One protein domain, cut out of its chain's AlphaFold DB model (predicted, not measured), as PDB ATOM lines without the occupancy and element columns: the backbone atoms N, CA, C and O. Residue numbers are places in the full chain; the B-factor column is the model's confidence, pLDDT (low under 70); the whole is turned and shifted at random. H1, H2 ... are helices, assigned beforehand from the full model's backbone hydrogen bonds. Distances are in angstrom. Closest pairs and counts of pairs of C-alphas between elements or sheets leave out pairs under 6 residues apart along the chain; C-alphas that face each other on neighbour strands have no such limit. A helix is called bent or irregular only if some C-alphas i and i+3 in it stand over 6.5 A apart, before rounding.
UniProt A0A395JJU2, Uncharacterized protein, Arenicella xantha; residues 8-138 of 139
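AT A GLANCE: This is residues 8 to 138 of the 139 residues of an uncharacterized protein of Arenicella xantha (UniProt A0A395JJU2). Four long helices, H1, H3, H4 and H5, make an up-and-down bundle, each running against the one before it; it is built as two pairs, H1 with H5 and H3 with H4, which come together near the start of H1 and spread apart toward the other end. The short H6 lies across the closed end, and the short H2 with the loop of residues 45 to 57 lies at the spread end. The printed part has 131 residues with six named helices, H1 to H6 in order, and no named strand; the class is all helix. The whole is compact, with a radius of gyration of the C-alphas of 16.3 A, and elongated, spanning 53 by 29 by 19 A.

HOW THE PARTS SIT: H1, residues 8 to 35, is the hub, touching three helices. It touches H5, residues 106 to 128, opposite ways at a shallow tilt of 21 degrees; their closest C-alphas, Thr 18 and Gly 118, are 5.1 A apart. With residues 11 to 19 alone H1 touches H3, residues 58 to 75, opposite ways at a shallow tilt of 32 degrees, the closest C-alphas being Arg 12 and Tyr 75 at 5.4 A. H3 and H4, residues 79 to 99, form a helical hairpin, with the C-alphas of Ser 70 and Ala 81 closest at 4.7 A. H4 and H5 are close but not clearly touching, with the C-alphas of Arg 82 and Ser 126 closest at 7.1 A. H1 and H4 are apart. H6, residues 130 to 137, touches H1 about perpendicular at 81 degrees, through H1 residues 8 to 11 alone; the C-alphas of Pro 8 and Ala 131 are closest at 4.9 A. H2, residues 38 to 44, is close to H1 but not clearly touching, with the C-alphas of Thr 33 and Leu 41 closest at 7.6 A. Every O i to N i+4 pair is within hydrogen-bond range in H2, H3 and H5; the figures are 19 of 24 in H1, 13 of 17 in H4 and 1 of 4 in H6, where 5 of 5 O i to N i+3 pairs are within range.

IN THESE COORDINATES: H1 begins at C-alpha 8 (-12.535, 64.316, -42.289) and is 38.3 A long, with a kink of 58 degrees near residue 29; it is irregular, C-alphas 30 and 33 being 7.1 A apart. H2 is 9.8 A long and H3 26.1 A. H4, 30.4 A, has a kink of 35 degrees near residue 93 and is irregular, C-alphas 94 and 97 being 7.0 A apart. H5 is 32.4 A long, and H6, 12.1 A, ends at C-alpha 137 (-15.381, 68.995, -53.637).

THE WHOLE: The C-alphas farthest apart, Gln 39 and Lys 137, are 54.3 A apart. The printed part has no cut, and the link from H2 to H3, 13 residues, is long. The mean pLDDT of the printed part is 93.9, and residue 138 is under 70.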
ATOM      1  N   PRO A   8     -13.591  64.461 -41.278       93.62
ATOM      2  CA  PRO A   8     -12.535  64.316 -42.289       93.62
ATOM      3  C   PRO A   8     -11.148  63.992 -41.715       93.62
ATOM      4  O   PRO A   8     -10.415  63.168 -42.267       93.62
ATOM      5  N   ASN A   9     -10.778  64.603 -40.587       94.62
ATOM      6  CA  ASN A   9      -9.501  64.312 -39.937       94.62
ATOM      7  C   ASN A   9      -9.484  62.921 -39.297       94.62
ATOM      8  O   ASN A   9      -8.460  62.238 -39.354       94.62
ATOM      9  N   VAL A  10     -10.603  62.484 -38.711       96.12
ATOM     10  CA  VAL A  10     -10.746  61.106 -38.218       96.12
ATOM     11  C   VAL A  10     -10.600  60.119 -39.373       96.12
ATOM     12  O   VAL A  10      -9.820  59.178 -39.260       96.12
ATOM     13  N   PHE A  11     -11.249  60.374 -40.511       97.06
ATOM     14  CA  PHE A  11     -11.128  59.542 -41.707       97.06
ATOM     15  C   PHE A  11      -9.669  59.380 -42.158       97.06
ATOM     16  O   PHE A  11      -9.202  58.254 -42.315       97.06
ATOM     17  N   ARG A  12      -8.908  60.478 -42.281       97.44
ATOM     18  CA  ARG A  12      -7.477  60.412 -42.642       97.44
ATOM     19  C   ARG A  12      -6.656  59.579 -41.663       97.44
ATOM     20  O   ARG A  12      -5.795  58.818 -42.097       97.44
ATOM     21  N   LYS A  13      -6.923  59.700 -40.359       97.62
ATOM     22  CA  LYS A  13      -6.252  58.888 -39.332       97.62
ATOM     23  C   LYS A  13      -6.579  57.405 -39.492       97.62
ATOM     24  O   LYS A  13      -5.666  56.590 -39.438       97.62
ATOM     25  N   VAL A  14      -7.843  57.059 -39.740       97.75
ATOM     26  CA  VAL A  14      -8.252  55.668 -39.993       97.75
ATOM     27  C   VAL A  14      -7.569  55.123 -41.248       97.75
ATOM     28  O   VAL A  14      -7.027  54.019 -41.202       97.75
ATOM     29  N   VAL A  15      -7.515  55.896 -42.338       98.12
ATOM     30  CA  VAL A  15      -6.790  55.509 -43.562       98.12
ATOM     31  C   VAL A  15      -5.311  55.266 -43.267       98.12
ATOM     32  O   VAL A  15      -4.781  54.230 -43.659       98.12
ATOM     33  N   LEU A  16      -4.654  56.164 -42.529       98.06
ATOM     34  CA  LEU A  16      -3.233  56.045 -42.195       98.06
ATOM     35  C   LEU A  16      -2.936  54.819 -41.317       98.06
ATOM     36  O   LEU A  16      -1.981  54.090 -41.582       98.06
ATOM     37  N   VAL A  17      -3.756  54.567 -40.292       97.62
ATOM     38  CA  VAL A  17      -3.605  53.392 -39.415       97.62
ATOM     39  C   VAL A  17      -3.819  52.106 -40.211       97.62
ATOM     40  O   VAL A  17      -3.004  51.193 -40.119       97.62
ATOM     41  N   THR A  18      -4.856  52.060 -41.049       98.06
ATOM     42  CA  THR A  18      -5.142  50.913 -41.927       98.06
ATOM     43  C   THR A  18      -3.995  50.659 -42.903       98.06
ATOM     44  O   THR A  18      -3.543  49.526 -43.040       98.06
ATOM     45  N   MET A  19      -3.472  51.710 -43.541       97.75
ATOM     46  CA  MET A  19      -2.332  51.616 -44.455       97.75
ATOM     47  C   MET A  19      -1.076  51.115 -43.739       97.75
ATOM     48  O   MET A  19      -0.374  50.256 -44.262       97.75
ATOM     49  N   THR A  20      -0.824  51.591 -42.520       97.06
ATOM     50  CA  THR A  20       0.313  51.135 -41.710       97.06
ATOM     51  C   THR A  20       0.170  49.662 -41.331       97.06
ATOM     52  O   THR A  20       1.110  48.895 -41.523       97.06
ATOM     53  N   ALA A  21      -1.009  49.245 -40.858       96.62
ATOM     54  CA  ALA A  21      -1.295  47.845 -40.545       96.62
ATOM     55  C   ALA A  21      -1.105  46.943 -41.776       96.62
ATOM     56  O   ALA A  21      -0.523  45.865 -41.668       96.62
ATOM     57  N   TYR A  22      -1.519  47.415 -42.955       96.50
ATOM     58  CA  TYR A  22      -1.308  46.701 -44.209       96.50
ATOM     59  C   TYR A  22       0.175  46.559 -44.561       96.50
ATOM     60  O   TYR A  22       0.629  45.460 -44.864       96.50
ATOM     61  N   CYS A  23       0.960  47.634 -44.464       96.12
ATOM     62  CA  CYS A  23       2.405  47.571 -44.699       96.12
ATOM     63  C   CYS A  23       3.106  46.612 -43.727       96.12
ATOM     64  O   CYS A  23       3.984  45.859 -44.140       96.12
ATOM     65  N   VAL A  24       2.700  46.595 -42.454       95.25
ATOM     66  CA  VAL A  24       3.231  45.652 -41.458       95.25
ATOM     67  C   VAL A  24       2.932  44.204 -41.858       95.25
ATOM     68  O   VAL A  24       3.838  43.376 -41.817       95.25
ATOM     69  N   LEU A  25       1.713  43.911 -42.325       94.12
ATOM     70  CA  LEU A  25       1.350  42.582 -42.838       94.12
ATOM     71  C   LEU A  25       2.202  42.151 -44.034       94.12
ATOM     72  O   LEU A  25       2.536  40.976 -44.139       94.12
ATOM     73  N   LEU A  26       2.577  43.076 -44.921       93.38
ATOM     74  CA  LEU A  26       3.439  42.757 -46.067       93.38
ATOM     75  C   LEU A  26       4.865  42.394 -45.642       93.38
ATOM     76  O   LEU A  26       5.515  41.592 -46.307       93.38
ATOM     77  N   VAL A  27       5.359  42.987 -44.554       93.62
ATOM     78  CA  VAL A  27       6.730  42.771 -44.069       93.62
ATOM     79  C   VAL A  27       6.827  41.544 -43.152       93.62
ATOM     80  O   VAL A  27       7.875  40.900 -43.093       93.62
ATOM     81  N   LEU A  28       5.744  41.185 -42.462       91.38
ATOM     82  CA  LEU A  28       5.717  40.126 -41.449       91.38
ATOM     83  C   LEU A  28       6.242  38.758 -41.929       91.38
ATOM     84  O   LEU A  28       7.068  38.183 -41.214       91.38
ATOM     85  N   PRO A  29       5.884  38.265 -43.135       90.00
ATOM     86  CA  PRO A  29       6.393  36.995 -43.649       90.00
ATOM     87  C   PRO A  29       7.919  36.921 -43.745       90.00
ATOM     88  O   PRO A  29       8.507  35.867 -43.508       90.00
ATOM     89  N   TYR A  30       8.585  38.044 -44.020       90.50
ATOM     90  CA  TYR A  30      10.049  38.103 -44.086       90.50
ATOM     91  C   TYR A  30      10.711  37.971 -42.709       90.50
ATOM     92  O   TYR A  30      11.882  37.607 -42.621       90.50
ATOM     93  N   LEU A  31       9.969  38.236 -41.632       92.19
ATOM     94  CA  LEU A  31      10.448  38.123 -40.256       92.19
ATOM     95  C   LEU A  31      10.139  36.757 -39.626       92.19
ATOM     96  O   LEU A  31      10.641  36.448 -38.544       92.19
ATOM     97  N   TRP A  32       9.345  35.909 -40.286       90.69
ATOM     98  CA  TRP A  32       8.925  34.615 -39.744       90.69
ATOM     99  C   TRP A  32      10.092  33.693 -39.381       90.69
ATOM    100  O   TRP A  32      10.028  32.997 -38.370       90.69
ATOM    101  N   THR A  33      11.177  33.718 -40.158       89.31
ATOM    102  CA  THR A  33      12.378  32.903 -39.905       89.31
ATOM    103  C   THR A  33      13.086  33.256 -38.599       89.31
ATOM    104  O   THR A  33      13.812  32.423 -38.062       89.31
ATOM    105  N   SER A  34      12.870  34.470 -38.083       91.38
ATOM    106  CA  SER A  34      13.447  34.938 -36.819       91.38
ATOM    107  C   SER A  34      12.538  34.657 -35.620       91.38
ATOM    108  O   SER A  34      13.033  34.454 -34.516       91.38
ATOM    109  N   PHE A  35      11.218  34.638 -35.825       88.88
ATOM    110  CA  PHE A  35      10.238  34.491 -34.743       88.88
ATOM    111  C   PHE A  35       9.768  33.054 -34.505       88.88
ATOM    112  O   PHE A  35       9.352  32.733 -33.390       88.88
ATOM    113  N   TYR A  36       9.810  32.189 -35.522       91.25
ATOM    114  CA  TYR A  36       9.180  30.872 -35.461       91.25
ATOM    115  C   TYR A  36      10.178  29.720 -35.594       91.25
ATOM    116  O   TYR A  36      11.169  29.786 -36.319       91.25
ATOM    117  N   SER A  37       9.884  28.615 -34.904       92.69
ATOM    118  CA  SER A  37      10.657  27.379 -35.014       92.69
ATOM    119  C   SER A  37      10.441  26.701 -36.373       92.69
ATOM    120  O   SER A  37       9.426  26.902 -37.042       92.69
ATOM    121  N   LYS A  38      11.368  25.817 -36.770       92.00
ATOM    122  CA  LYS A  38      11.280  25.066 -38.039       92.00
ATOM    123  C   LYS A  38       9.986  24.253 -38.180       92.00
ATOM    124  O   LYS A  38       9.470  24.115 -39.283       92.00
ATOM    125  N   GLN A  39       9.455  23.737 -37.070       91.94
ATOM    126  CA  GLN A  39       8.191  22.993 -37.047       91.94
ATOM    127  C   GLN A  39       7.018  23.902 -37.422       91.94
ATOM    128  O   GLN A  39       6.245  23.563 -38.313       91.94
ATOM    129  N   VAL A  40       6.931  25.087 -36.813       89.81
ATOM    130  CA  VAL A  40       5.892  26.077 -37.132       89.81
ATOM    131  C   VAL A  40       6.007  26.506 -38.595       89.81
ATOM    132  O   VAL A  40       5.021  26.454 -39.322       89.81
ATOM    133  N   LEU A  41       7.219  26.807 -39.072       91.06
ATOM    134  CA  LEU A  41       7.451  27.166 -40.476       91.06
ATOM    135  C   LEU A  41       7.008  26.069 -41.460       91.06
ATOM    136  O   LEU A  41       6.467  26.387 -42.515       91.06
ATOM    137  N   SER A  42       7.185  24.789 -41.116       91.75
ATOM    138  CA  SER A  42       6.723  23.680 -41.966       91.75
ATOM    139  C   SER A  42       5.199  23.611 -42.089       91.75
ATOM    140  O   SER A  42       4.691  23.240 -43.144       91.75
ATOM    141  N   VAL A  43       4.473  24.029 -41.047       90.75
ATOM    142  CA  VAL A  43       3.012  24.158 -41.087       90.75
ATOM    143  C   VAL A  43       2.616  25.384 -41.905       90.75
ATOM    144  O   VAL A  43       1.743  25.279 -42.758       90.75
ATOM    145  N   LEU A  44       3.283  26.530 -41.727       89.25
ATOM    146  CA  LEU A  44       3.015  27.737 -42.529       89.25
ATOM    147  C   LEU A  44       3.257  27.509 -44.028       89.25
ATOM    148  O   LEU A  44       2.587  28.128 -44.851       89.25
ATOM    149  N   ALA A  45       4.162  26.599 -44.396       87.94
ATOM    150  CA  ALA A  45       4.410  26.232 -45.789       87.94
ATOM    151  C   ALA A  45       3.184  25.618 -46.495       87.94
ATOM    152  O   ALA A  45       3.165  25.543 -47.722       87.94
ATOM    153  N   TRP A  46       2.157  25.199 -45.748       91.00
ATOM    154  CA  TRP A  46       0.892  24.710 -46.302       91.00
ATOM    155  C   TRP A  46      -0.081  25.843 -46.654       91.00
ATOM    156  O   TRP A  46      -1.178  25.578 -47.153       91.00
ATOM    157  N   TRP A  47       0.285  27.105 -46.420       89.75
ATOM    158  CA  TRP A  47      -0.509  28.227 -46.900       89.75
ATOM    159  C   TRP A  47      -0.631  28.163 -48.426       89.75
ATOM    160  O   TRP A  47       0.357  28.060 -49.151       89.75
ATOM    161  N   GLY A  48      -1.868  28.204 -48.907       90.00
ATOM    162  CA  GLY A  48      -2.194  28.142 -50.322       90.00
ATOM    163  C   GLY A  48      -2.487  26.725 -50.811       90.00
ATOM    164  O   GLY A  48      -2.768  26.529 -51.994       90.00
ATOM    165  N   TYR A  49      -2.433  25.725 -49.923       92.62
ATOM    166  CA  TYR A  49      -2.725  24.342 -50.283       92.62
ATOM    167  C   TYR A  49      -4.151  24.204 -50.838       92.62
ATOM    168  O   TYR A  49      -5.115  24.703 -50.253       92.62
ATOM    169  N   GLY A  50      -4.273  23.526 -51.985       93.38
ATOM    170  CA  GLY A  50      -5.542  23.344 -52.698       93.38
ATOM    171  C   GLY A  50      -6.066  24.595 -53.415       93.38
ATOM    172  O   GLY A  50      -7.188  24.570 -53.916       93.38
ATOM    173  N   GLY A  51      -5.293  25.686 -53.464       93.06
ATOM    174  CA  GLY A  51      -5.670  26.907 -54.173       93.06
ATOM    175  C   GLY A  51      -5.654  26.737 -55.693       93.06
ATOM    176  O   GLY A  51      -4.751  26.117 -56.255       93.06
ATOM    177  N   LEU A  52      -6.636  27.335 -56.368       94.44
ATOM    178  CA  LEU A  52      -6.651  27.461 -57.831       94.44
ATOM    179  C   LEU A  52      -5.731  28.592 -58.308       94.44
ATOM    180  O   LEU A  52      -5.269  28.587 -59.448       94.44
ATOM    181  N   ILE A  53      -5.472  29.569 -57.435       92.50
ATOM    182  CA  ILE A  53      -4.604  30.714 -57.701       92.50
ATOM    183  C   ILE A  53      -3.373  30.624 -56.802       92.50
ATOM    184  O   ILE A  53      -3.481  30.449 -55.591       92.50
ATOM    185  N   SER A  54      -2.194  30.799 -57.399       91.12
ATOM    186  CA  SER A  54      -0.935  30.836 -56.653       91.12
ATOM    187  C   SER A  54      -0.832  32.095 -55.787       91.12
ATOM    188  O   SER A  54      -0.912  33.218 -56.295       91.12
ATOM    189  N   ILE A  55      -0.564  31.903 -54.494       88.06
ATOM    190  CA  ILE A  55      -0.271  32.976 -53.528       88.06
ATOM    191  C   ILE A  55       1.055  33.704 -53.812       88.06
ATOM    192  O   ILE A  55       1.255  34.820 -53.346       88.06
ATOM    193  N   TYR A  56       1.939  33.102 -54.615       88.31
ATOM    194  CA  TYR A  56       3.194  33.710 -55.073       88.31
ATOM    195  C   TYR A  56       3.102  34.227 -56.517       88.31
ATOM    196  O   TYR A  56       4.091  34.697 -57.075       88.31
ATOM    197  N   GLY A  57       1.928  34.108 -57.144       91.00
ATOM    198  CA  GLY A  57       1.686  34.564 -58.508       91.00
ATOM    199  C   GLY A  57       1.505  36.079 -58.610       91.00
ATOM    200  O   GLY A  57       1.535  36.807 -57.626       91.00
ATOM    201  N   VAL A  58       1.255  36.562 -59.828       93.69
ATOM    202  CA  VAL A  58       1.084  37.998 -60.122       93.69
ATOM    203  C   VAL A  58      -0.163  38.591 -59.449       93.69
ATOM    204  O   VAL A  58      -0.165  39.757 -59.060       93.69
ATOM    205  N   VAL A  59      -1.222  37.793 -59.284       93.56
ATOM    206  CA  VAL A  59      -2.538  38.252 -58.807       93.56
ATOM    207  C   VAL A  59      -2.475  38.913 -57.415       93.56
ATOM    208  O   VAL A  59      -2.934  40.051 -57.296       93.56
ATOM    209  N   PRO A  60      -1.875  38.295 -56.374       92.38
ATOM    210  CA  PRO A  60      -1.645  38.950 -55.085       92.38
ATOM    211  C   PRO A  60      -0.956  40.314 -55.186       92.38
ATOM    212  O   PRO A  60      -1.423  41.275 -54.578       92.38
ATOM    213  N   TYR A  61       0.102  40.444 -55.994       93.56
ATOM    214  CA  TYR A  61       0.827  41.712 -56.138       93.56
ATOM    215  C   TYR A  61      -0.019  42.808 -56.792       93.56
ATOM    216  O   TYR A  61       0.083  43.974 -56.409       93.56
ATOM    217  N   VAL A  62      -0.897  42.446 -57.733       95.81
ATOM    218  CA  VAL A  62      -1.864  43.388 -58.319       95.81
ATOM    219  C   VAL A  62      -2.832  43.898 -57.253       95.81
ATOM    220  O   VAL A  62      -3.076  45.103 -57.183       95.81
ATOM    221  N   PHE A  63      -3.339  43.020 -56.381       95.81
ATOM    222  CA  PHE A  63      -4.194  43.436 -55.266       95.81
ATOM    223  C   PHE A  63      -3.455  44.323 -54.263       95.81
ATOM    224  O   PHE A  63      -4.016  45.328 -53.831       95.81
ATOM    225  N   VAL A  64      -2.199  44.005 -53.943       95.94
ATOM    226  CA  VAL A  64      -1.351  44.838 -53.076       95.94
ATOM    227  C   VAL A  64      -1.180  46.235 -53.662       95.94
ATOM    228  O   VAL A  64      -1.425  47.230 -52.975       95.94
ATOM    229  N   ALA A  65      -0.817  46.330 -54.942       96.88
ATOM    230  CA  ALA A  65      -0.655  47.611 -55.617       96.88
ATOM    231  C   ALA A  65      -1.975  48.397 -55.647       96.88
ATOM    232  O   ALA A  65      -2.005  49.573 -55.282       96.88
ATOM    233  N   ALA A  66      -3.083  47.741 -56.010       97.62
ATOM    234  CA  ALA A  66      -4.399  48.369 -56.043       97.62
ATOM    235  C   ALA A  66      -4.830  48.885 -54.658       97.62
ATOM    236  O   ALA A  66      -5.359  49.995 -54.537       97.62
ATOM    237  N   MET A  67      -4.546  48.125 -53.599       97.62
ATOM    238  CA  MET A  67      -4.810  48.520 -52.218       97.62
ATOM    239  C   MET A  67      -4.014  49.761 -51.816       97.62
ATOM    240  O   MET A  67      -4.586  50.731 -51.327       97.62
ATOM    241  N   LEU A  68      -2.701  49.765 -52.048       97.19
ATOM    242  CA  LEU A  68      -1.839  50.884 -51.660       97.19
ATOM    243  C   LEU A  68      -2.188  52.163 -52.425       97.19
ATOM    244  O   LEU A  68      -2.279  53.240 -51.830       97.19
ATOM    245  N   VAL A  69      -2.436  52.046 -53.732       98.19
ATOM    246  CA  VAL A  69      -2.835  53.172 -54.586       98.19
ATOM    247  C   VAL A  69      -4.183  53.738 -54.140       98.19
ATOM    248  O   VAL A  69      -4.332  54.958 -54.014       98.19
ATOM    249  N   SER A  70      -5.155  52.875 -53.842       98.12
ATOM    250  CA  SER A  70      -6.475  53.312 -53.389       98.12
ATOM    251  C   SER A  70      -6.445  53.923 -51.983       98.12
ATOM    252  O   SER A  70      -6.999  55.005 -51.803       98.12
ATOM    253  N   LEU A  71      -5.731  53.343 -51.011       98.00
ATOM    254  CA  LEU A  71      -5.552  53.938 -49.675       98.00
ATOM    255  C   LEU A  71      -4.853  55.302 -49.743       98.00
ATOM    256  O   LEU A  71      -5.293  56.258 -49.100       98.00
ATOM    257  N   THR A  72      -3.823  55.427 -50.581       98.06
ATOM    258  CA  THR A  72      -3.137  56.708 -50.805       98.06
ATOM    259  C   THR A  72      -4.100  57.740 -51.393       98.06
ATOM    260  O   THR A  72      -4.212  58.855 -50.885       98.06
ATOM    261  N   GLY A  73      -4.858  57.376 -52.429       97.31
ATOM    262  CA  GLY A  73      -5.847  58.274 -53.023       97.31
ATOM    263  C   GLY A  73      -6.981  58.650 -52.057       97.31
ATOM    264  O   GLY A  73      -7.422  59.801 -52.052       97.31
ATOM    265  N   LEU A  74      -7.417  57.721 -51.202       97.88
ATOM    266  CA  LEU A  74      -8.410  57.961 -50.154       97.88
ATOM    267  C   LEU A  74      -7.912  58.969 -49.116       97.88
ATOM    268  O   LEU A  74      -8.672  59.858 -48.738       97.88
ATOM    269  N   TYR A  75      -6.642  58.901 -48.706       97.56
ATOM    270  CA  TYR A  75      -6.047  59.878 -47.785       97.56
ATOM    271  C   TYR A  75      -6.166  61.324 -48.312       97.56
ATOM    272  O   TYR A  75      -6.441  62.267 -47.558       97.56
ATOM    273  N   PHE A  76      -6.034  61.488 -49.630       96.75
ATOM    274  CA  PHE A  76      -6.199  62.765 -50.328       96.75
ATOM    275  C   PHE A  76      -7.637  63.059 -50.781       96.75
ATOM    276  O   PHE A  76      -7.849  64.062 -51.459       96.75
ATOM    277  N   PHE A  77      -8.621  62.238 -50.404       96.31
ATOM    278  CA  PHE A  77     -10.027  62.363 -50.811       96.31
ATOM    279  C   PHE A  77     -10.259  62.331 -52.334       96.31
ATOM    280  O   PHE A  77     -11.182  62.960 -52.856       96.31
ATOM    281  N   LYS A  78      -9.447  61.577 -53.087       96.44
ATOM    282  CA  LYS A  78      -9.640  61.421 -54.537       96.44
ATOM    283  C   LYS A  78     -10.875  60.572 -54.840       96.44
ATOM    284  O   LYS A  78     -11.008  59.449 -54.356       96.44
ATOM    285  N   ARG A  79     -11.765  61.080 -55.700       93.69
ATOM    286  CA  ARG A  79     -13.033  60.412 -56.046       93.69
ATOM    287  C   ARG A  79     -12.834  59.032 -56.678       93.69
ATOM    288  O   ARG A  79     -13.557  58.104 -56.327       93.69
ATOM    289  N   TRP A  80     -11.849  58.889 -57.570       95.94
ATOM    290  CA  TRP A  80     -11.528  57.605 -58.205       95.94
ATOM    291  C   TRP A  80     -11.054  56.562 -57.185       95.94
ATOM    292  O   TRP A  80     -11.382  55.385 -57.314       95.94
ATOM    293  N   ALA A  81     -10.346  56.995 -56.136       97.06
ATOM    294  CA  ALA A  81      -9.777  56.105 -55.131       97.06
ATOM    295  C   ALA A  81     -10.857  55.435 -54.282       97.06
ATOM    296  O   ALA A  81     -10.713  54.273 -53.918       97.06
ATOM    297  N   ARG A  82     -11.975  56.132 -54.042       95.88
ATOM    298  CA  ARG A  82     -13.138  55.569 -53.348       95.88
ATOM    299  C   ARG A  82     -13.750  54.396 -54.112       95.88
ATOM    300  O   ARG A  82     -13.936  53.327 -53.539       95.88
ATOM    301  N   THR A  83     -14.007  54.577 -55.407       96.12
ATOM    302  CA  THR A  83     -14.549  53.505 -56.256       96.12
ATOM    303  C   THR A  83     -13.546  52.367 -56.410       96.12
ATOM    304  O   THR A  83     -13.919  51.206 -56.283       96.12
ATOM    305  N   MET A  84     -12.271  52.691 -56.637       97.50
ATOM    306  CA  MET A  84     -11.213  51.693 -56.758       97.50
ATOM    307  C   MET A  84     -11.094  50.849 -55.486       97.50
ATOM    308  O   MET A  84     -11.117  49.631 -55.587       97.50
ATOM    309  N   PHE A  85     -11.059  51.469 -54.302       98.19
ATOM    310  CA  PHE A  85     -10.997  50.759 -53.025       98.19
ATOM    311  C   PHE A  85     -12.178  49.801 -52.839       98.19
ATOM    312  O   PHE A  85     -11.980  48.635 -52.506       98.19
ATOM    313  N   ALA A  86     -13.404  50.266 -53.103       97.81
ATOM    314  CA  ALA A  86     -14.602  49.436 -52.987       97.81
ATOM    315  C   ALA A  86     -14.570  48.233 -53.946       97.81
ATOM    316  O   ALA A  86     -14.867  47.111 -53.536       97.81
ATOM    317  N   LEU A  87     -14.156  48.448 -55.198       97.81
ATOM    318  CA  LEU A  87     -13.996  47.370 -56.175       97.81
ATOM    319  C   LEU A  87     -12.887  46.396 -55.772       97.81
ATOM    320  O   LEU A  87     -13.071  45.189 -55.893       97.81
ATOM    321  N   THR A  88     -11.761  46.895 -55.259       97.38
ATOM    322  CA  THR A  88     -10.670  46.056 -54.748       97.38
ATOM    323  C   THR A  88     -11.138  45.198 -53.570       97.38
ATOM    324  O   THR A  88     -10.878  43.999 -53.574       97.38
ATOM    325  N   MET A  89     -11.876  45.760 -52.606       97.19
ATOM    326  CA  MET A  89     -12.452  45.009 -51.480       97.19
ATOM    327  C   MET A  89     -13.395  43.900 -51.950       97.19
ATOM    328  O   MET A  89     -13.281  42.756 -51.512       97.19
ATOM    329  N   LEU A  90     -14.303  44.232 -52.868       97.19
ATOM    330  CA  LEU A  90     -15.258  43.278 -53.423       97.19
ATOM    331  C   LEU A  90     -14.540  42.159 -54.188       97.19
ATOM    332  O   LEU A  90     -14.837  40.984 -53.982       97.19
ATOM    333  N   ALA A  91     -13.557  42.509 -55.017       96.50
ATOM    334  CA  ALA A  91     -12.759  41.541 -55.755       96.50
ATOM    335  C   ALA A  91     -11.961  40.619 -54.818       96.50
ATOM    336  O   ALA A  91     -11.958  39.411 -55.032       96.50
ATOM    337  N   ILE A  92     -11.351  41.147 -53.750       94.62
ATOM    338  CA  ILE A  92     -10.669  40.320 -52.741       94.62
ATOM    339  C   ILE A  92     -11.657  39.361 -52.074       94.62
ATOM    340  O   ILE A  92     -11.343  38.183 -51.945       94.62
ATOM    341  N   GLY A  93     -12.856  39.821 -51.706       93.94
ATOM    342  CA  GLY A  93     -13.883  38.958 -51.112       93.94
ATOM    343  C   GLY A  93     -14.297  37.797 -52.023       93.94
ATOM    344  O   GLY A  93     -14.442  36.673 -51.554       93.94
ATOM    345  N   ILE A  94     -14.425  38.050 -53.329       95.62
ATOM    346  CA  ILE A  94     -14.790  37.026 -54.325       95.62
ATOM    347  C   ILE A  94     -13.631  36.066 -54.607       95.62
ATOM    348  O   ILE A  94     -13.846  34.867 -54.765       95.62
ATOM    349  N   VAL A  95     -12.403  36.582 -54.698       94.38
ATOM    350  CA  VAL A  95     -11.223  35.791 -55.078       94.38
ATOM    351  C   VAL A  95     -10.625  35.051 -53.878       94.38
ATOM    352  O   VAL A  95      -9.971  34.029 -54.064       94.38
ATOM    353  N   SER A  96     -10.874  35.501 -52.643       92.12
ATOM    354  CA  SER A  96     -10.291  34.921 -51.424       92.12
ATOM    355  C   SER A  96     -10.447  33.395 -51.309       92.12
ATOM    356  O   SER A  96      -9.440  32.753 -51.006       92.12
ATOM    357  N   PRO A  97     -11.615  32.780 -51.594       93.00
ATOM    358  CA  PRO A  97     -11.771  31.323 -51.539       93.00
ATOM    359  C   PRO A  97     -10.893  30.564 -52.547       93.00
ATOM    360  O   PRO A  97     -10.606  29.387 -52.352       93.00
ATOM    361  N   LEU A  98     -10.449  31.224 -53.622       94.94
ATOM    362  CA  LEU A  98      -9.653  30.609 -54.687       94.94
ATOM    363  C   LEU A  98      -8.169  30.458 -54.322       94.94
ATOM    364  O   LEU A  98      -7.447  29.742 -55.017       94.94
ATOM    365  N   PHE A  99      -7.706  31.102 -53.246       91.25
ATOM    366  CA  PHE A  99      -6.324  30.985 -52.767       91.25
ATOM    367  C   PHE A  99      -6.067  29.722 -51.937       91.25
ATOM    368  O   PHE A  99      -4.917  29.454 -51.613       91.25
ATOM    369  N   GLY A 100      -7.092  28.924 -51.625       92.44
ATOM    370  CA  GLY A 100      -6.939  27.685 -50.860       92.44
ATOM    371  C   GLY A 100      -6.838  27.913 -49.352       92.44
ATOM    372  O   GLY A 100      -7.348  28.897 -48.814       92.44
ATOM    373  N   LEU A 101      -6.211  26.968 -48.652       90.69
ATOM    374  CA  LEU A 101      -6.152  26.971 -47.192       90.69
ATOM    375  C   LEU A 101      -5.252  28.108 -46.679       90.69
ATOM    376  O   LEU A 101      -4.082  28.207 -47.048       90.69
ATOM    377  N   ALA A 102      -5.797  28.957 -45.807       89.31
ATOM    378  CA  ALA A 102      -5.067  30.045 -45.165       89.31
ATOM    379  C   ALA A 102      -4.532  29.606 -43.798       89.31
ATOM    380  O   ALA A 102      -5.303  29.229 -42.915       89.31
ATOM    381  N   ILE A 103      -3.213  29.682 -43.619       88.69
ATOM    382  CA  ILE A 103      -2.548  29.449 -42.333       88.69
ATOM    383  C   ILE A 103      -1.856  30.742 -41.955       88.69
ATOM    384  O   ILE A 103      -0.949  31.191 -42.649       88.69
ATOM    385  N   ALA A 104      -2.301  31.337 -40.857       88.19
ATOM    386  CA  ALA A 104      -1.766  32.592 -40.364       88.19
ATOM    387  C   ALA A 104      -1.401  32.446 -38.881       88.19
ATOM    388  O   ALA A 104      -2.227  31.977 -38.093       88.19
ATOM    389  N   PRO A 105      -0.187  32.846 -38.476       89.44
ATOM    390  CA  PRO A 105       0.171  32.952 -37.068       89.44
ATOM    391  C   PRO A 105      -0.695  33.962 -36.301       89.44
ATOM    392  O   PRO A 105      -1.353  34.836 -36.871       89.44
ATOM    393  N   SER A 106      -0.655  33.898 -34.967       88.38
ATOM    394  CA  SER A 106      -1.435  34.801 -34.107       88.38
ATOM    395  C   SER A 106      -1.088  36.285 -34.305       88.38
ATOM    396  O   SER A 106      -1.971  37.135 -34.234       88.38
ATOM    397  N   PHE A 107       0.173  36.621 -34.593       87.50
ATOM    398  CA  PHE A 107       0.561  38.011 -34.866       87.50
ATOM    399  C   PHE A 107       0.010  38.508 -36.206       87.50
ATOM    400  O   PHE A 107      -0.560  39.594 -36.270       87.50
ATOM    401  N   ASP A 108       0.110  37.698 -37.256       91.00
ATOM    402  CA  ASP A 108      -0.437  38.003 -38.578       91.00
ATOM    403  C   ASP A 108      -1.954  38.201 -38.509       91.00
ATOM    404  O   ASP A 108      -2.488  39.179 -39.029       91.00
ATOM    405  N   THR A 109      -2.654  37.318 -37.789       92.19
ATOM    406  CA  THR A 109      -4.103  37.449 -37.596       92.19
ATOM    407  C   THR A 109      -4.469  38.730 -36.851       92.19
ATOM    408  O   THR A 109      -5.411  39.397 -37.272       92.19
ATOM    409  N   LEU A 110      -3.732  39.144 -35.815       93.44
ATOM    410  CA  LEU A 110      -3.981  40.415 -35.118       93.44
ATOM    411  C   LEU A 110      -3.975  41.605 -36.094       93.44
ATOM    412  O   LEU A 110      -4.946  42.365 -36.157       93.44
ATOM    413  N   PHE A 111      -2.903  41.761 -36.874       94.19
ATOM    414  CA  PHE A 111      -2.798  42.867 -37.827       94.19
ATOM    415  C   PHE A 111      -3.820  42.748 -38.961       94.19
ATOM    416  O   PHE A 111      -4.357  43.768 -39.395       94.19
ATOM    417  N   ALA A 112      -4.157  41.528 -39.391       94.62
ATOM    418  CA  ALA A 112      -5.206  41.288 -40.377       94.62
ATOM    419  C   ALA A 112      -6.584  41.745 -39.875       94.62
ATOM    420  O   ALA A 112      -7.335  42.352 -40.639       94.62
ATOM    421  N   HIS A 113      -6.903  41.541 -38.592       95.19
ATOM    422  CA  HIS A 113      -8.148  42.040 -37.998       95.19
ATOM    423  C   HIS A 113      -8.165  43.568 -37.912       95.19
ATOM    424  O   HIS A 113      -9.161  44.184 -38.292       95.19
ATOM    425  N   VAL A 114      -7.069  44.194 -37.467       96.00
ATOM    426  CA  VAL A 114      -6.955  45.665 -37.430       96.00
ATOM    427  C   VAL A 114      -7.131  46.253 -38.830       96.00
ATOM    428  O   VAL A 114      -7.897  47.200 -39.014       96.00
ATOM    429  N   PHE A 115      -6.469  45.661 -39.824       97.19
ATOM    430  CA  PHE A 115      -6.610  46.042 -41.222       97.19
ATOM    431  C   PHE A 115      -8.052  45.866 -41.720       97.19
ATOM    432  O   PHE A 115      -8.616  46.800 -42.284       97.19
ATOM    433  N   GLY A 116      -8.682  44.715 -41.465       96.75
ATOM    434  CA  GLY A 116     -10.058  44.433 -41.885       96.75
ATOM    435  C   GLY A 116     -11.086  45.395 -41.280       96.75
ATOM    436  O   GLY A 116     -11.920  45.946 -42.001       96.75
ATOM    437  N   LEU A 117     -10.986  45.665 -39.975       97.62
ATOM    438  CA  LEU A 117     -11.820  46.660 -39.291       97.62
ATOM    439  C   LEU A 117     -11.597  48.064 -39.864       97.62
ATOM    440  O   LEU A 117     -12.561  48.790 -40.114       97.62
ATOM    441  N   GLY A 118     -10.338  48.424 -40.117       97.81
ATOM    442  CA  GLY A 118      -9.960  49.675 -40.765       97.81
ATOM    443  C   GLY A 118     -10.588  49.828 -42.151       97.81
ATOM    444  O   GLY A 118     -11.214  50.849 -42.436       97.81
ATOM    445  N   CYS A 119     -10.524  48.789 -42.983       97.88
ATOM    446  CA  CYS A 119     -11.152  48.763 -44.304       97.88
ATOM    447  C   CYS A 119     -12.676  48.936 -44.232       97.88
ATOM    448  O   CYS A 119     -13.236  49.748 -44.974       97.88
ATOM    449  N   GLY A 120     -13.343  48.233 -43.312       97.38
ATOM    450  CA  GLY A 120     -14.782  48.387 -43.082       97.38
ATOM    451  C   GLY A 120     -15.154  49.804 -42.636       97.38
ATOM    452  O   GLY A 120     -16.081  50.407 -43.179       97.38
ATOM    453  N   ALA A 121     -14.383  50.378 -41.709       97.69
ATOM    454  CA  ALA A 121     -14.569  51.754 -41.257       97.69
ATOM    455  C   ALA A 121     -14.352  52.770 -42.391       97.69
ATOM    456  O   ALA A 121     -15.132  53.711 -42.526       97.69
ATOM    457  N   ILE A 122     -13.340  52.576 -43.241       98.19
ATOM    458  CA  ILE A 122     -13.086  53.424 -44.416       98.19
ATOM    459  C   ILE A 122     -14.257  53.353 -45.399       98.19
ATOM    460  O   ILE A 122     -14.711  54.399 -45.868       98.19
ATOM    461  N   LEU A 123     -14.780  52.159 -45.695       97.38
ATOM    462  CA  LEU A 123     -15.963  52.013 -46.550       97.38
ATOM    463  C   LEU A 123     -17.160  52.755 -45.951       97.38
ATOM    464  O   LEU A 123     -17.739  53.611 -46.617       97.38
ATOM    465  N   ALA A 124     -17.479  52.507 -44.682       97.06
ATOM    466  CA  ALA A 124     -18.600  53.164 -44.019       97.06
ATOM    467  C   ALA A 124     -18.443  54.694 -44.022       97.06
ATOM    468  O   ALA A 124     -19.340  55.412 -44.456       97.06
ATOM    469  N   LEU A 125     -17.283  55.218 -43.618       96.06
ATOM    470  CA  LEU A 125     -17.051  56.661 -43.547       96.06
ATOM    471  C   LEU A 125     -17.021  57.329 -44.930       96.06
ATOM    472  O   LEU A 125     -17.511  58.449 -45.074       96.06
ATOM    473  N   SER A 126     -16.480  56.666 -45.953       95.81
ATOM    474  CA  SER A 126     -16.348  57.250 -47.298       95.81
ATOM    475  C   SER A 126     -17.675  57.385 -48.059       95.81
ATOM    476  O   SER A 126     -17.751  58.191 -48.997       95.81
ATOM    477  N   TYR A 127     -18.710  56.641 -47.646       94.81
ATOM    478  CA  TYR A 127     -20.039  56.653 -48.270       94.81
ATOM    479  C   TYR A 127     -21.168  57.149 -47.358       94.81
ATOM    480  O   TYR A 127     -22.113  57.744 -47.866       94.81
ATOM    481  N   LEU A 128     -21.089  56.928 -46.042       94.19
ATOM    482  CA  LEU A 128     -22.199  57.153 -45.103       94.19
ATOM    483  C   LEU A 128     -21.947  58.286 -44.094       94.19
ATOM    484  O   LEU A 128     -22.793  58.535 -43.241       94.19
ATOM    485  N   SER A 129     -20.797  58.968 -44.152       93.12
ATOM    486  CA  SER A 129     -20.452  60.047 -43.210       93.12
ATOM    487  C   SER A 129     -20.199  61.385 -43.902       93.12
ATOM    488  O   SER A 129     -20.073  61.455 -45.122       93.12
ATOM    489  N   GLU A 130     -20.032  62.453 -43.117       90.25
ATOM    490  CA  GLU A 130     -19.670  63.786 -43.619       90.25
ATOM    491  C   GLU A 130     -18.366  63.800 -44.436       90.25
ATOM    492  O   GLU A 130     -18.203  64.647 -45.316       90.25
ATOM    493  N   ALA A 131     -17.461  62.837 -44.212       90.88
ATOM    494  CA  ALA A 131     -16.255  62.672 -45.023       90.88
ATOM    495  C   ALA A 131     -16.573  62.411 -46.509       90.88
ATOM    496  O   ALA A 131     -15.765  62.748 -47.376       90.88
ATOM    497  N   ALA A 132     -17.760  61.880 -46.830       92.50
ATOM    498  CA  ALA A 132     -18.216  61.665 -48.203       92.50
ATOM    499  C   ALA A 132     -18.287  62.972 -49.017       92.50
ATOM    500  O   ALA A 132     -18.047  62.947 -50.227       92.50
ATOM    501  N   ASN A 133     -18.557  64.108 -48.358       92.69
ATOM    502  CA  ASN A 133     -18.652  65.426 -48.991       92.69
ATOM    503  C   ASN A 133     -17.292  65.961 -49.461       92.69
ATOM    504  O   ASN A 133     -17.226  66.783 -50.370       92.69
ATOM    505  N   GLU A 134     -16.187  65.503 -48.873       93.38
ATOM    506  CA  GLU A 134     -14.849  65.917 -49.310       93.38
ATOM    507  C   GLU A 134     -14.478  65.299 -50.670       93.38
ATOM    508  O   GLU A 134     -13.792  65.928 -51.476       93.38
ATOM    509  N   PHE A 135     -15.016  64.116 -50.986       91.38
ATOM    510  CA  PHE A 135     -14.800  63.448 -52.277       91.38
ATOM    511  C   PHE A 135     -15.528  64.114 -53.453       91.38
ATOM    512  O   PHE A 135     -15.199  63.839 -54.606       91.38
ATOM    513  N   THR A 136     -16.544  64.942 -53.193       87.75
ATOM    514  CA  THR A 136     -17.281  65.677 -54.235       87.75
ATOM    515  C   THR A 136     -16.726  67.077 -54.481       87.75
ATOM    516  O   THR A 136     -16.930  67.606 -55.572       87.75
ATOM    517  N   LYS A 137     -16.001  67.662 -53.516       83.94
ATOM    518  CA  LYS A 137     -15.381  68.995 -53.637       83.94
ATOM    519  C   LYS A 137     -14.149  69.015 -54.542       83.94
ATOM    520  O   LYS A 137     -13.904  70.014 -55.209       83.94
ATOM    521  N   GLN A 138     -13.371  67.934 -54.570       65.94
ATOM    522  CA  GLN A 138     -12.210  67.809 -55.455       65.94
ATOM    523  C   GLN A 138     -12.659  67.298 -56.831       65.94
ATOM    524  O   GLN A 138     -12.699  66.085 -57.057       65.94
TER     525      GLN A 138